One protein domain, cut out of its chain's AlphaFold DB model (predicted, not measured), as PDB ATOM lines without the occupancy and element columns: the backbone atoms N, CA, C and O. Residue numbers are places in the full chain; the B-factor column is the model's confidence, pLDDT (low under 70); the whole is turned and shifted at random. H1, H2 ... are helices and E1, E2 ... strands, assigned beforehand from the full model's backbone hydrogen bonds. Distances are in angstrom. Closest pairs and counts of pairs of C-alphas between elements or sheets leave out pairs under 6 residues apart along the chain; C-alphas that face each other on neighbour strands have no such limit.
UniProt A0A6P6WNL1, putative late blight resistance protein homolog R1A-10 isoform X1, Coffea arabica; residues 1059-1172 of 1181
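AT A GLANCE: This is residues 1059 to 1172 of the 1181 residues of the protein "putative late blight resistance protein homolog R1A-10 isoform X1" of Coffea arabica (UniProt A0A6P6WNL1). With little regular structure, this is a flat wall of five parallel strands, loops and three short helices over one face, the other bare. The 114 printed residues, 40 in named elements, run E1 E2 H1 E3 H2 E4 H3 E5, class mixed. The whole is compact, radius of gyration of the C-alphas 14.1 A, spanning 41 by 31 by 19 A.

HOW THE PARTS SIT: Find the sheet in order E1, residues 1059 to 1062, E2, 1093 to 1098, E3, 1115 to 1120, E4, 1144 to 1147, E5, 1168 to 1171. N 1096 and O 1117 are within hydrogen-bond range, 2.8 A. H1, 1100 to 1105, only grazes it. H2, 1134 to 1138, and H3, 1158 to 1162, not on it, only just touch: 3 C-alpha pairs within 8 A, closest Trp 1136 and Ile 1160, 6.2 A. Each helix makes a right-handed strand-helix-strand unit with the parallel neighbours before and after it. H1 and H2 have every O i to N i+4 pair within range; H3 has 0 of 1, but 2 of 2 to N i+3.

IN THESE COORDINATES: Start at C-alpha 1059, (-12.970, 4.487, 29.115); E5 ends at C-alpha 1171, (-11.498, 7.112, 49.514).

THE WHOLE: The printed part has no cut; links E1 to E2 and E3 to H2 are long; 50 residues are under pLDDT 70.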
ATOM      1  N   ARG A1059     -14.349   4.701  29.566       88.81
ATOM      2  CA  ARG A1059     -12.970   4.487  29.115       88.81
ATOM      3  C   ARG A1059     -12.134   3.913  30.255       88.81
ATOM      4  O   ARG A1059     -11.936   4.581  31.266       88.81
ATOM      5  N   LEU A1060     -11.655   2.682  30.079       87.62
ATOM      6  CA  LEU A1060     -10.682   2.049  30.968       87.62
ATOM      7  C   LEU A1060      -9.275   2.277  30.415       87.62
ATOM      8  O   LEU A1060      -9.021   1.943  29.260       87.62
ATOM      9  N   VAL A1061      -8.401   2.836  31.246       84.75
ATOM     10  CA  VAL A1061      -6.993   3.108  30.954       84.75
ATOM     11  C   VAL A1061      -6.133   2.185  31.810       84.75
ATOM     12  O   VAL A1061      -6.257   2.173  33.035       84.75
ATOM     13  N   THR A1062      -5.269   1.419  31.163       83.00
ATOM     14  CA  THR A1062      -4.419   0.382  31.753       83.00
ATOM     15  C   THR A1062      -2.946   0.645  31.446       83.00
ATOM     16  O   THR A1062      -2.608   1.525  30.654       83.00
ATOM     17  N   ARG A1063      -2.037  -0.140  32.039       73.44
ATOM     18  CA  ARG A1063      -0.605  -0.077  31.698       73.44
ATOM     19  C   ARG A1063      -0.301  -0.449  30.247       73.44
ATOM     20  O   ARG A1063       0.761  -0.094  29.764       73.44
ATOM     21  N   SER A1064      -1.196  -1.164  29.573       74.94
ATOM     22  CA  SER A1064      -1.018  -1.558  28.173       74.94
ATOM     23  C   SER A1064      -1.386  -0.448  27.186       74.94
ATOM     24  O   SER A1064      -1.154  -0.608  25.992       74.94
ATOM     25  N   ASP A1065      -1.955   0.661  27.663       76.38
ATOM     26  CA  ASP A1065      -2.317   1.806  26.834       76.38
ATOM     27  C   ASP A1065      -1.157   2.813  26.766       76.38
ATOM     28  O   ASP A1065      -0.502   3.091  27.771       76.38
ATOM     29  N   GLU A1066      -0.892   3.389  25.593       70.50
ATOM     30  CA  GLU A1066       0.103   4.461  25.447       70.50
ATOM     31  C   GLU A1066      -0.327   5.726  26.226       70.50
ATOM     32  O   GLU A1066      -1.510   6.082  26.198       70.50
ATOM     33  N   PRO A1067       0.589   6.418  26.939       70.06
ATOM     34  CA  PRO A1067       2.043   6.249  26.920       70.06
ATOM     35  C   PRO A1067       2.539   5.202  27.933       70.06
ATOM     36  O   PRO A1067       3.738   4.954  28.023       70.06
ATOM     37  N   TYR A1068       1.650   4.613  28.742       72.94
ATOM     38  CA  TYR A1068       2.013   3.737  29.860       72.94
ATOM     39  C   TYR A1068       2.654   2.417  29.415       72.94
ATOM     40  O   TYR A1068       3.474   1.874  30.155       72.94
ATOM     41  N   ALA A1069       2.343   1.956  28.202       69.69
ATOM     42  CA  ALA A1069       2.931   0.759  27.600       69.69
ATOM     43  C   ALA A1069       4.454   0.860  27.418       69.69
ATOM     44  O   ALA A1069       5.152  -0.151  27.472       69.69
ATOM     45  N   SER A1070       4.974   2.079  27.237       67.69
ATOM     46  CA  SER A1070       6.403   2.340  27.030       67.69
ATOM     47  C   SER A1070       7.245   2.321  28.317       67.69
ATOM     48  O   SER A1070       8.476   2.345  28.247       67.69
ATOM     49  N   PHE A1071       6.617   2.256  29.498       64.25
ATOM     50  CA  PHE A1071       7.329   2.293  30.777       64.25
ATOM     51  C   PHE A1071       7.928   0.921  31.141       64.25
ATOM     52  O   PHE A1071       7.271  -0.109  30.965       64.25
ATOM     53  N   PRO A1072       9.146   0.872  31.720       57.03
ATOM     54  CA  PRO A1072       9.775  -0.386  32.104       57.03
ATOM     55  C   PRO A1072       8.942  -1.168  33.134       57.03
ATOM     56  O   PRO A1072       8.477  -0.631  34.141       57.03
ATOM     57  N   CYS A1073       8.816  -2.480  32.914       50.09
ATOM     58  CA  CYS A1073       8.010  -3.388  33.743       50.09
ATOM     59  C   CYS A1073       8.645  -3.714  35.119       50.09
ATOM     60  O   CYS A1073       8.075  -4.455  35.917       50.09
ATOM     61  N   SER A1074       9.837  -3.189  35.431       52.53
ATOM     62  CA  SER A1074      10.583  -3.571  36.632       52.53
ATOM     63  C   SER A1074      10.049  -2.898  37.907       52.53
ATOM     64  O   SER A1074       9.950  -1.677  38.023       52.53
ATOM     65  N   ASN A1075       9.759  -3.714  38.925       47.16
ATOM     66  CA  ASN A1075       9.387  -3.269  40.278       47.16
ATOM     67  C   ASN A1075      10.590  -2.791  41.124       47.16
ATOM     68  O   ASN A1075      10.420  -2.439  42.287       47.16
ATOM     69  N   PHE A1076      11.800  -2.767  40.549       41.50
ATOM     70  CA  PHE A1076      13.070  -2.546  41.258       41.50
ATOM     71  C   PHE A1076      13.903  -1.359  40.736       41.50
ATOM     72  O   PHE A1076      15.111  -1.304  40.955       41.50
ATOM     73  N   GLY A1077      13.292  -0.390  40.050       38.78
ATOM     74  CA  GLY A1077      13.997   0.790  39.537       38.78
ATOM     75  C   GLY A1077      13.598   2.081  40.249       38.78
ATOM     76  O   GLY A1077      12.477   2.545  40.093       38.78
ATOM     77  N   PHE A1078      14.541   2.724  40.943       39.06
ATOM     78  CA  PHE A1078      14.445   4.114  41.427       39.06
ATOM     79  C   PHE A1078      14.485   5.166  40.293       39.06
ATOM     80  O   PHE A1078      14.648   6.358  40.558       39.06
ATOM     81  N   VAL A1079      14.365   4.755  39.027       40.94
ATOM     82  CA  VAL A1079      14.404   5.668  37.882       40.94
ATOM     83  C   VAL A1079      12.984   6.134  37.589       40.94
ATOM     84  O   VAL A1079      12.121   5.380  37.151       40.94
ATOM     85  N   ILE A1080      12.746   7.398  37.917       46.25
ATOM     86  CA  ILE A1080      11.533   8.129  37.589       46.25
ATOM     87  C   ILE A1080      11.620   8.501  36.106       46.25
ATOM     88  O   ILE A1080      12.174   9.544  35.769       46.25
ATOM     89  N   ASP A1081      11.073   7.668  35.228       48.50
ATOM     90  CA  ASP A1081      10.809   8.105  33.859       48.50
ATOM     91  C   ASP A1081       9.587   9.036  33.890       48.50
ATOM     92  O   ASP A1081       8.526   8.707  34.429       48.50
ATOM     93  N   HIS A1082       9.764  10.267  33.416       50.88
ATOM     94  CA  HIS A1082       8.672  11.213  33.207       50.88
ATOM     95  C   HIS A1082       7.999  10.884  31.865       50.88
ATOM     96  O   HIS A1082       8.723  10.628  30.902       50.88
ATOM     97  N   PRO A1083       6.653  10.892  31.759       51.19
ATOM     98  CA  PRO A1083       6.010  10.790  30.453       51.19
ATOM     99  C   PRO A1083       6.524  11.933  29.556       51.19
ATOM    100  O   PRO A1083       6.552  13.076  30.022       51.19
ATOM    101  N   PRO A1084       6.960  11.647  28.314       49.50
ATOM    102  CA  PRO A1084       7.568  12.647  27.438       49.50
ATOM    103  C   PRO A1084       6.601  13.760  27.010       49.50
ATOM    104  O   PRO A1084       7.081  14.826  26.654       49.50
ATOM    105  N   ASP A1085       5.282  13.560  27.139       54.69
ATOM    106  CA  ASP A1085       4.248  14.591  26.985       54.69
ATOM    107  C   ASP A1085       3.000  14.267  27.842       54.69
ATOM    108  O   ASP A1085       2.697  13.091  28.086       54.69
ATOM    109  N   PRO A1086       2.244  15.278  28.314       55.41
ATOM    110  CA  PRO A1086       0.979  15.074  29.017       55.41
ATOM    111  C   PRO A1086      -0.099  14.464  28.107       55.41
ATOM    112  O   PRO A1086      -0.529  15.076  27.132       55.41
ATOM    113  N   VAL A1087      -0.589  13.269  28.457       59.47
ATOM    114  CA  VAL A1087      -1.705  12.615  27.751       59.47
ATOM    115  C   VAL A1087      -3.026  12.935  28.442       59.47
ATOM    116  O   VAL A1087      -3.221  12.622  29.615       59.47
ATOM    117  N   THR A1088      -3.939  13.552  27.692       65.06
ATOM    118  CA  THR A1088      -5.276  13.933  28.156       65.06
ATOM    119  C   THR A1088      -6.298  12.846  27.832       65.06
ATOM    120  O   THR A1088      -6.449  12.414  26.688       65.06
ATOM    121  N   TYR A1089      -7.030  12.409  28.857       71.81
ATOM    122  CA  TYR A1089      -8.115  11.439  28.738       71.81
ATOM    123  C   TYR A1089      -9.461  12.133  28.945       71.81
ATOM    124  O   TYR A1089      -9.796  12.497  30.070       71.81
ATOM    125  N   GLU A1090     -10.245  12.265  27.875       74.38
ATOM    126  CA  GLU A1090     -11.620  12.762  27.945       74.38
ATOM    127  C   GLU A1090     -12.610  11.607  27.733       74.38
ATOM    128  O   GLU A1090     -12.517  10.857  26.759       74.38
ATOM    129  N   ALA A1091     -13.512  11.419  28.697       84.44
ATOM    130  CA  ALA A1091     -14.612  10.459  28.647       84.44
ATOM    131  C   ALA A1091     -15.692  10.851  29.664       84.44
ATOM    132  O   ALA A1091     -15.383  11.423  30.713       84.44
ATOM    133  N   TYR A1092     -16.949  10.477  29.400       87.69
ATOM    134  CA  TYR A1092     -18.050  10.678  30.351       87.69
ATOM    135  C   TYR A1092     -17.808   9.911  31.667       87.69
ATOM    136  O   TYR A1092     -18.061  10.433  32.752       87.69
ATOM    137  N   ARG A1093     -17.230   8.703  31.576       90.56
ATOM    138  CA  ARG A1093     -16.754   7.898  32.714       90.56
ATOM    139  C   ARG A1093     -15.338   7.427  32.453       90.56
ATOM    140  O   ARG A1093     -15.083   6.785  31.432       90.56
ATOM    141  N   LEU A1094     -14.441   7.719  33.381       88.81
ATOM    142  CA  LEU A1094     -13.024   7.444  33.255       88.81
ATOM    143  C   LEU A1094     -12.568   6.531  34.390       88.81
ATOM    144  O   LEU A1094     -12.771   6.826  35.568       88.81
ATOM    145  N   CYS A1095     -11.976   5.404  34.015       88.69
ATOM    146  CA  CYS A1095     -11.505   4.379  34.933       88.69
ATOM    147  C   CYS A1095     -10.017   4.147  34.691       88.69
ATOM    148  O   CYS A1095      -9.597   3.939  33.555       88.69
ATOM    149  N   PHE A1096      -9.223   4.155  35.753       84.94
ATOM    150  CA  PHE A1096      -7.780   3.974  35.688       84.94
ATOM    151  C   PHE A1096      -7.361   2.728  36.455       84.94
ATOM    152  O   PHE A1096      -7.714   2.564  37.621       84.94
ATOM    153  N   PHE A1097      -6.553   1.894  35.809       83.19
ATOM    154  CA  PHE A1097      -5.839   0.785  36.417       83.19
ATOM    155  C   PHE A1097      -4.338   0.948  36.163       83.19
ATOM    156  O   PHE A1097      -3.795   0.489  35.159       83.19
ATOM    157  N   LEU A1098      -3.680   1.709  37.042       78.62
ATOM    158  CA  LEU A1098      -2.305   2.185  36.862       78.62
ATOM    159  C   LEU A1098      -1.541   2.198  38.192       78.62
ATOM    160  O   LEU A1098      -2.137   2.126  39.270       78.62
ATOM    161  N   LYS A1099      -0.210   2.374  38.128       75.75
ATOM    162  CA  LYS A1099       0.595   2.725  39.313       75.75
ATOM    163  C   LYS A1099       0.107   4.065  39.853       75.75
ATOM    164  O   LYS A1099      -0.145   4.981  39.063       75.75
ATOM    165  N   ARG A1100       0.060   4.245  41.177       75.81
ATOM    166  CA  ARG A1100      -0.359   5.523  41.797       75.81
ATOM    167  C   ARG A1100       0.445   6.698  41.241       75.81
ATOM    168  O   ARG A1100      -0.122   7.698  40.816       75.81
ATOM    169  N   LEU A1101       1.768   6.545  41.156       69.81
ATOM    170  CA  LEU A1101       2.672   7.558  40.598       69.81
ATOM    171  C   LEU A1101       2.325   7.961  39.159       69.81
ATOM    172  O   LEU A1101       2.498   9.127  38.814       69.81
ATOM    173  N   HIS A1102       1.837   7.036  38.331       72.94
ATOM    174  CA  HIS A1102       1.462   7.338  36.947       72.94
ATOM    175  C   HIS A1102       0.188   8.182  36.895       72.94
ATOM    176  O   HIS A1102       0.135   9.143  36.129       72.94
ATOM    177  N   LEU A1103      -0.798   7.897  37.756       74.75
ATOM    178  CA  LEU A1103      -2.007   8.715  37.865       74.75
ATOM    179  C   LEU A1103      -1.665  10.164  38.244       74.75
ATOM    180  O   LEU A1103      -2.105  11.085  37.565       74.75
ATOM    181  N   PHE A1104      -0.854  10.366  39.288       71.00
ATOM    182  CA  PHE A1104      -0.538  11.703  39.814       71.00
ATOM    183  C   PHE A1104       0.428  12.521  38.949       71.00
ATOM    184  O   PHE A1104       0.498  13.738  39.103       71.00
ATOM    185  N   LYS A1105       1.181  11.872  38.055       64.50
ATOM    186  CA  LYS A1105       2.091  12.546  37.113       64.50
ATOM    187  C   LYS A1105       1.477  12.811  35.742       64.50
ATOM    188  O   LYS A1105       2.112  13.470  34.928       64.50
ATOM    189  N   SER A1106       0.278  12.302  35.479       62.97
ATOM    190  CA  SER A1106      -0.421  12.536  34.216       62.97
ATOM    191  C   SER A1106      -1.243  13.824  34.300       62.97
ATOM    192  O   SER A1106      -1.934  14.063  35.293       62.97
ATOM    193  N   GLU A1107      -1.187  14.672  33.269       61.12
ATOM    194  CA  GLU A1107      -2.073  15.834  33.199       61.12
ATOM    195  C   GLU A1107      -3.433  15.425  32.653       61.12
ATOM    196  O   GLU A1107      -3.670  15.355  31.450       61.12
ATOM    197  N   HIS A1108      -4.360  15.190  33.568       66.81
ATOM    198  CA  HIS A1108      -5.724  14.876  33.179       66.81
ATOM    199  C   HIS A1108      -6.542  16.131  32.897       66.81
ATOM    200  O   HIS A1108      -6.297  17.166  33.513       66.81
ATOM    201  N   PHE A1109      -7.533  16.045  32.013       64.81
ATOM    202  CA  PHE A1109      -8.505  17.109  31.767       64.81
ATOM    203  C   PHE A1109      -9.849  16.459  31.447       64.81
ATOM    204  O   PHE A1109      -9.943  15.693  30.494       64.81
ATOM    205  N   GLY A1110     -10.870  16.717  32.264       68.62
ATOM    206  CA  GLY A1110     -12.170  16.063  32.130       68.62
ATOM    207  C   GLY A1110     -13.298  17.001  32.510       68.62
ATOM    208  O   GLY A1110     -14.026  16.741  33.468       68.62
ATOM    209  N   GLN A1111     -13.438  18.100  31.761       74.69
ATOM    210  CA  GLN A1111     -14.482  19.098  32.008       74.69
ATOM    211  C   GLN A1111     -15.885  18.482  31.970       74.69
ATOM    212  O   GLN A1111     -16.726  18.889  32.761       74.69
ATOM    213  N   GLY A1112     -16.120  17.485  31.108       80.25
ATOM    214  CA  GLY A1112     -17.389  16.754  31.004       80.25
ATOM    215  C   GLY A1112     -17.447  15.405  31.731       80.25
ATOM    216  O   GLY A1112     -18.431  14.684  31.584       80.25
ATOM    217  N   THR A1113     -16.409  15.017  32.475       88.06
ATOM    218  CA  THR A1113     -16.362  13.703  33.131       88.06
ATOM    219  C   THR A1113     -17.242  13.687  34.380       88.06
ATOM    220  O   THR A1113     -17.112  14.541  35.257       88.06
ATOM    221  N   ARG A1114     -18.116  12.680  34.479       88.50
ATOM    222  CA  ARG A1114     -19.023  12.464  35.618       88.50
ATOM    223  C   ARG A1114     -18.518  11.426  36.602       88.50
ATOM    224  O   ARG A1114     -18.901  11.475  37.768       88.50
ATOM    225  N   SER A1115     -17.636  10.540  36.163       90.06
ATOM    226  CA  SER A1115     -17.156   9.448  37.006       90.06
ATOM    227  C   SER A1115     -15.663   9.279  36.845       90.06
ATOM    228  O   SER A1115     -15.175   9.134  35.724       90.06
ATOM    229  N   LEU A1116     -14.954   9.296  37.970       88.31
ATOM    230  CA  LEU A1116     -13.516   9.092  38.034       88.31
ATOM    231  C   LEU A1116     -13.218   7.986  39.044       88.31
ATOM    232  O   LEU A1116     -13.376   8.170  40.251       88.31
ATOM    233  N   ILE A1117     -12.802   6.832  38.534       87.75
ATOM    234  CA  ILE A1117     -12.549   5.634  39.336       87.75
ATOM    235  C   ILE A1117     -11.093   5.219  39.153       87.75
ATOM    236  O   ILE A1117     -10.604   5.115  38.028       87.75
ATOM    237  N   PHE A1118     -10.393   4.982  40.255       85.44
ATOM    238  CA  PHE A1118      -8.999   4.564  40.261       85.44
ATOM    239  C   PHE A1118      -8.806   3.282  41.072       85.44
ATOM    240  O   PHE A1118      -9.052   3.241  42.280       85.44
ATOM    241  N   PHE A1119      -8.272   2.270  40.392       81.62
ATOM    242  CA  PHE A1119      -7.785   1.031  40.974       81.62
ATOM    243  C   PHE A1119      -6.249   1.010  40.892       81.62
ATOM    244  O   PHE A1119      -5.693   1.080  39.793       81.62
ATOM    245  N   PRO A1120      -5.528   0.911  42.019       73.19
ATOM    246  CA  PRO A1120      -4.073   0.843  41.990       73.19
ATOM    247  C   PRO A1120      -3.601  -0.516  41.462       73.19
ATOM    248  O   PRO A1120      -4.031  -1.558  41.958       73.19
ATOM    249  N   SER A1121      -2.669  -0.501  40.506       69.75
ATOM    250  CA  SER A1121      -1.829  -1.672  40.204       69.75
ATOM    251  C   SER A1121      -0.848  -1.926  41.361       69.75
ATOM    252  O   SER A1121      -0.578  -1.004  42.136       69.75
ATOM    253  N   ALA A1122      -0.305  -3.139  41.491       58.41
ATOM    254  CA  ALA A1122       0.591  -3.511  42.593       58.41
ATOM    255  C   ALA A1122       1.807  -2.555  42.712       58.41
ATOM    256  O   ALA A1122       2.733  -2.609  41.901       58.41
ATOM    257  N   ASP A1123       1.797  -1.684  43.732       57.41
ATOM    258  CA  ASP A1123       2.910  -0.798  44.107       57.41
ATOM    259  C   ASP A1123       3.297  -1.064  45.571       57.41
ATOM    260  O   ASP A1123       2.423  -1.213  46.430       57.41
ATOM    261  N   SER A1124       4.596  -1.060  45.871       51.66
ATOM    262  CA  SER A1124       5.170  -1.503  47.149       51.66
ATOM    263  C   SER A1124       5.058  -0.517  48.326       51.66
ATOM    264  O   SER A1124       5.284  -0.938  49.459       51.66
ATOM    265  N   GLU A1125       4.679   0.757  48.132       53.47
ATOM    266  CA  GLU A1125       4.594   1.730  49.242       53.47
ATOM    267  C   GLU A1125       3.464   2.779  49.116       53.47
ATOM    268  O   GLU A1125       3.626   3.795  48.443       53.47
ATOM    269  N   PRO A1126       2.347   2.635  49.859       54.38
ATOM    270  CA  PRO A1126       1.318   3.674  50.012       54.38
ATOM    271  C   PRO A1126       1.653   4.713  51.109       54.38
ATOM    272  O   PRO A1126       0.766   5.383  51.635       54.38
ATOM    273  N   ARG A1127       2.915   4.823  51.547       56.09
ATOM    274  CA  ARG A1127       3.265   5.514  52.806       56.09
ATOM    275  C   ARG A1127       3.296   7.043  52.719       56.09
ATOM    276  O   ARG A1127       3.089   7.683  53.748       56.09
ATOM    277  N   SER A1128       3.514   7.636  51.543       61.31
ATOM    278  CA  SER A1128       3.521   9.096  51.372       61.31
ATOM    279  C   SER A1128       2.154   9.635  50.924       61.31
ATOM    280  O   SER A1128       1.462   8.985  50.137       61.31
ATOM    281  N   PRO A1129       1.737  10.815  51.424       68.12
ATOM    282  CA  PRO A1129       0.497  11.446  50.998       68.12
ATOM    283  C   PRO A1129       0.600  11.957  49.556       68.12
ATOM    284  O   PRO A1129       1.597  12.577  49.180       68.12
ATOM    285  N   TYR A1130      -0.445  11.734  48.761       73.25
ATOM    286  CA  TYR A1130      -0.544  12.245  47.394       73.25
ATOM    287  C   TYR A1130      -1.388  13.519  47.317       73.25
ATOM    288  O   TYR A1130      -2.403  13.652  48.001       73.25
ATOM    289  N   ASN A1131      -0.997  14.445  46.436       74.38
ATOM    290  CA  ASN A1131      -1.775  15.649  46.161       74.38
ATOM    291  C   ASN A1131      -2.900  15.347  45.155       74.38
ATOM    292  O   ASN A1131      -2.639  15.094  43.979       74.38
ATOM    293  N   ILE A1132      -4.148  15.408  45.618       77.19
ATOM    294  CA  ILE A1132      -5.357  15.193  44.808       77.19
ATOM    295  C   ILE A1132      -6.001  16.502  44.314       77.19
ATOM    296  O   ILE A1132      -7.105  16.472  43.774       77.19
ATOM    297  N   SER A1133      -5.327  17.654  44.440       77.31
ATOM    298  CA  SER A1133      -5.929  18.957  44.120       77.31
ATOM    299  C   SER A1133      -6.349  19.143  42.672       77.31
ATOM    300  O   SER A1133      -7.287  19.887  42.381       77.31
ATOM    301  N   PHE A1134      -5.719  18.406  41.761       78.12
ATOM    302  CA  PHE A1134      -6.099  18.396  40.357       78.12
ATOM    303  C   PHE A1134      -7.544  17.914  40.141       78.12
ATOM    304  O   PHE A1134      -8.148  18.303  39.145       78.12
ATOM    305  N   ILE A1135      -8.112  17.105  41.049       79.25
ATOM    306  CA  ILE A1135      -9.457  16.536  40.889       79.25
ATOM    307  C   ILE A1135     -10.488  17.662  40.828       79.25
ATOM    308  O   ILE A1135     -11.127  17.851  39.802       79.25
ATOM    309  N   TRP A1136     -10.604  18.488  41.863       78.00
ATOM    310  CA  TRP A1136     -11.580  19.584  41.857       78.00
ATOM    311  C   TRP A1136     -11.157  20.789  41.010       78.00
ATOM    312  O   TRP A1136     -11.994  21.605  40.631       78.00
ATOM    313  N   GLN A1137      -9.877  20.904  40.648       78.62
ATOM    314  CA  GLN A1137      -9.439  21.910  39.678       78.62
ATOM    315  C   GLN A1137      -9.872  21.568  38.245       78.62
ATOM    316  O   GLN A1137     -10.185  22.480  37.479       78.62
ATOM    317  N   LYS A1138      -9.889  20.277  37.878       79.56
ATOM    318  CA  LYS A1138     -10.036  19.829  36.482       79.56
ATOM    319  C   LYS A1138     -11.288  18.987  36.197       79.56
ATOM    320  O   LYS A1138     -11.670  18.872  35.038       79.56
ATOM    321  N   TYR A1139     -11.936  18.452  37.230       84.06
ATOM    322  CA  TYR A1139     -13.110  17.575  37.163       84.06
ATOM    323  C   TYR A1139     -14.266  18.117  38.014       84.06
ATOM    324  O   TYR A1139     -14.768  17.466  38.927       84.06
ATOM    325  N   LYS A1140     -14.697  19.345  37.725       85.75
ATOM    326  CA  LYS A1140     -15.725  20.057  38.507       85.75
ATOM    327  C   LYS A1140     -17.120  19.413  38.471       85.75
ATOM    328  O   LYS A1140     -17.979  19.752  39.277       85.75
ATOM    329  N   LEU A1141     -17.340  18.514  37.516       88.00
ATOM    330  CA  LEU A1141     -18.635  17.954  37.141       88.00
ATOM    331  C   LEU A1141     -18.861  16.511  37.632       88.00
ATOM    332  O   LEU A1141     -19.834  15.875  37.214       88.00
ATOM    333  N   LEU A1142     -17.989  16.000  38.512       88.19
ATOM    334  CA  LEU A1142     -18.053  14.631  39.030       88.19
ATOM    335  C   LEU A1142     -19.299  14.367  39.878       88.19
ATOM    336  O   LEU A1142     -19.650  15.155  40.750       88.19
ATOM    337  N   ARG A1143     -19.886  13.189  39.660       87.19
ATOM    338  CA  ARG A1143     -20.924  12.542  40.474       87.19
ATOM    339  C   ARG A1143     -20.386  11.351  41.254       87.19
ATOM    340  O   ARG A1143     -20.833  11.128  42.377       87.19
ATOM    341  N   VAL A1144     -19.435  10.618  40.670       88.25
ATOM    342  CA  VAL A1144     -18.784   9.450  41.276       88.25
ATOM    343  C   VAL A1144     -17.280   9.684  41.346       88.25
ATOM    344  O   VAL A1144     -16.633   9.938  40.325       88.25
ATOM    345  N   LEU A1145     -16.718   9.559  42.545       87.75
ATOM    346  CA  LEU A1145     -15.278   9.583  42.773       87.75
ATOM    347  C   LEU A1145     -14.873   8.424  43.686       87.75
ATOM    348  O   LEU A1145     -15.262   8.390  44.854       87.75
ATOM    349  N   ASP A1146     -14.068   7.501  43.160       84.81
ATOM    350  CA  ASP A1146     -13.583   6.339  43.913       84.81
ATOM    351  C   ASP A1146     -12.084   6.137  43.723       84.81
ATOM    352  O   ASP A1146     -11.616   5.815  42.631       84.81
ATOM    353  N   PHE A1147     -11.323   6.363  44.791       78.69
ATOM    354  CA  PHE A1147      -9.869   6.224  44.815       78.69
ATOM    355  C   PHE A1147      -9.512   5.134  45.831       78.69
ATOM    356  O   PHE A1147      -9.442   5.371  47.046       78.69
ATOM    357  N   GLU A1148      -9.291   3.911  45.342       71.38
ATOM    358  CA  GLU A1148      -8.918   2.799  46.211       71.38
ATOM    359  C   GLU A1148      -7.448   2.908  46.661       71.38
ATOM    360  O   GLU A1148      -6.529   3.085  45.864       71.38
ATOM    361  N   CYS A1149      -7.222   2.762  47.971       66.38
ATOM    362  CA  CYS A1149      -5.905   2.618  48.600       66.38
ATOM    363  C   CYS A1149      -4.915   3.764  48.302       66.38
ATOM    364  O   CYS A1149      -3.734   3.504  48.042       66.38
ATOM    365  N   ILE A1150      -5.377   5.016  48.361       70.12
ATOM    366  CA  ILE A1150      -4.541   6.223  48.276       70.12
ATOM    367  C   ILE A1150      -4.418   6.866  49.660       70.12
ATOM    368  O   ILE A1150      -5.406   7.080  50.363       70.12
ATOM    369  N   ASN A1151      -3.183   7.178  50.050       68.25
ATOM    370  CA  ASN A1151      -2.890   7.913  51.268       68.25
ATOM    371  C   ASN A1151      -3.015   9.419  51.001       68.25
ATOM    372  O   ASN A1151      -2.329   9.956  50.134       68.25
ATOM    373  N   LEU A1152      -3.899  10.088  51.740       67.38
ATOM    374  CA  LEU A1152      -4.114  11.537  51.658       67.38
ATOM    375  C   LEU A1152      -3.436  12.314  52.793       67.38
ATOM    376  O   LEU A1152      -3.565  13.531  52.875       67.38
ATOM    377  N   GLY A1153      -2.718  11.629  53.684       65.75
ATOM    378  CA  GLY A1153      -2.178  12.237  54.894       65.75
ATOM    379  C   GLY A1153      -3.264  12.541  55.930       65.75
ATOM    380  O   GLY A1153      -4.336  11.936  55.933       65.75
ATOM    381  N   SER A1154      -2.971  13.474  56.840       58.03
ATOM    382  CA  SER A1154      -3.819  13.821  57.991       58.03
ATOM    383  C   SER A1154      -4.852  14.924  57.727       58.03
ATOM    384  O   SER A1154      -5.636  15.240  58.619       58.03
ATOM    385  N   THR A1155      -4.869  15.524  56.534       55.22
ATOM    386  CA  THR A1155      -5.733  16.669  56.214       55.22
ATOM    387  C   THR A1155      -6.676  16.338  55.067       55.22
ATOM    388  O   THR A1155      -6.239  16.100  53.944       55.22
ATOM    389  N   PHE A1156      -7.977  16.363  55.350       61.88
ATOM    390  CA  PHE A1156      -9.012  16.340  54.322       61.88
ATOM    391  C   PHE A1156      -9.036  17.697  53.609       61.88
ATOM    392  O   PHE A1156      -9.154  18.732  54.266       61.88
ATOM    393  N   ASP A1157      -8.888  17.705  52.285       66.00
ATOM    394  CA  ASP A1157      -8.820  18.950  51.525       66.00
ATOM    395  C   ASP A1157     -10.211  19.589  51.378       66.00
ATOM    396  O   ASP A1157     -11.170  18.955  50.929       66.00
ATOM    397  N   VAL A1158     -10.317  20.871  51.739       69.12
ATOM    398  CA  VAL A1158     -11.556  21.659  51.638       69.12
ATOM    399  C   VAL A1158     -12.001  21.808  50.179       69.12
ATOM    400  O   VAL A1158     -13.189  21.999  49.923       69.12
ATOM    401  N   GLY A1159     -11.095  21.660  49.207       70.12
ATOM    402  CA  GLY A1159     -11.393  21.769  47.780       70.12
ATOM    403  C   GLY A1159     -12.484  20.819  47.274       70.12
ATOM    404  O   GLY A1159     -13.194  21.173  46.334       70.12
ATOM    405  N   ILE A1160     -12.719  19.679  47.935       72.69
ATOM    406  CA  ILE A1160     -13.820  18.755  47.598       72.69
ATOM    407  C   ILE A1160     -15.193  19.430  47.713       72.69
ATOM    408  O   ILE A1160     -16.092  19.107  46.945       72.69
ATOM    409  N   THR A1161     -15.348  20.427  48.592       72.94
ATOM    410  CA  THR A1161     -16.604  21.194  48.719       72.94
ATOM    411  C   THR A1161     -16.982  21.965  47.450       72.94
ATOM    412  O   THR A1161     -18.129  22.377  47.311       72.94
ATOM    413  N   SER A1162     -16.052  22.131  46.500       75.38
ATOM    414  CA  SER A1162     -16.337  22.730  45.190       75.38
ATOM    415  C   SER A1162     -16.951  21.756  44.171       75.38
ATOM    416  O   SER A1162     -17.432  22.199  43.128       75.38
ATOM    417  N   LEU A1163     -16.986  20.449  44.463       81.56
ATOM    418  CA  LEU A1163     -17.636  19.425  43.637       81.56
ATOM    419  C   LEU A1163     -19.129  19.319  43.983       81.56
ATOM    420  O   LEU A1163     -19.578  18.341  44.574       81.56
ATOM    421  N   VAL A1164     -19.906  20.338  43.618       80.75
ATOM    422  CA  VAL A1164     -21.333  20.464  43.990       80.75
ATOM    423  C   VAL A1164     -22.231  19.337  43.461       80.75
ATOM    424  O   VAL A1164     -23.314  19.122  43.993       80.75
ATOM    425  N   HIS A1165     -21.781  18.617  42.429       82.19
ATOM    426  CA  HIS A1165     -22.522  17.526  41.786       82.19
ATOM    427  C   HIS A1165     -22.193  16.138  42.348       82.19
ATOM    428  O   HIS A1165     -22.780  15.149  41.908       82.19
ATOM    429  N   LEU A1166     -21.257  16.045  43.296       80.50
ATOM    430  CA  LEU A1166     -20.771  14.773  43.819       80.50
ATOM    431  C   LEU A1166     -21.864  14.076  44.642       80.50
ATOM    432  O   LEU A1166     -22.320  14.607  45.652       80.50
ATOM    433  N   ARG A1167     -22.276  12.878  44.210       71.44
ATOM    434  CA  ARG A1167     -23.338  12.078  44.850       71.44
ATOM    435  C   ARG A1167     -22.787  10.896  45.640       71.44
ATOM    436  O   ARG A1167     -23.350  10.545  46.671       71.44
ATOM    437  N   ASP A1168     -21.682  10.307  45.184       56.81
ATOM    438  CA  ASP A1168     -20.945   9.284  45.928       56.81
ATOM    439  C   ASP A1168     -19.443   9.596  45.942       56.81
ATOM    440  O   ASP A1168     -18.856  10.024  44.943       56.81
ATOM    441  N   TYR A1169     -18.837   9.395  47.110       48.38
ATOM    442  CA  TYR A1169     -17.432   9.659  47.372       48.38
ATOM    443  C   TYR A1169     -16.848   8.542  48.233       48.38
ATOM    444  O   TYR A1169     -17.270   8.338  49.377       48.38
ATOM    445  N   MET A1170     -15.842   7.845  47.707       49.12
ATOM    446  CA  MET A1170     -15.150   6.779  48.420       49.12
ATOM    447  C   MET A1170     -13.631   6.938  48.291       49.12
ATOM    448  O   MET A1170     -13.053   6.807  47.217       49.12
ATOM    449  N   ILE A1171     -12.960   7.189  49.418       51.53
ATOM    450  CA  ILE A1171     -11.498   7.112  49.514       51.53
ATOM    451  C   ILE A1171     -11.139   6.125  50.605       51.53
ATOM    452  O   ILE A1171     -11.471   6.309  51.779       51.53
ATOM    453  N   ARG A1172     -10.447   5.052  50.219       41.78
ATOM    454  CA  ARG A1172      -9.977   4.055  51.178       41.78
ATOM    455  C   ARG A1172      -8.616   4.489  51.715       41.78
ATOM    456  O   ARG A1172      -7.583   4.166  51.133       41.78
TER     457      ARG A1172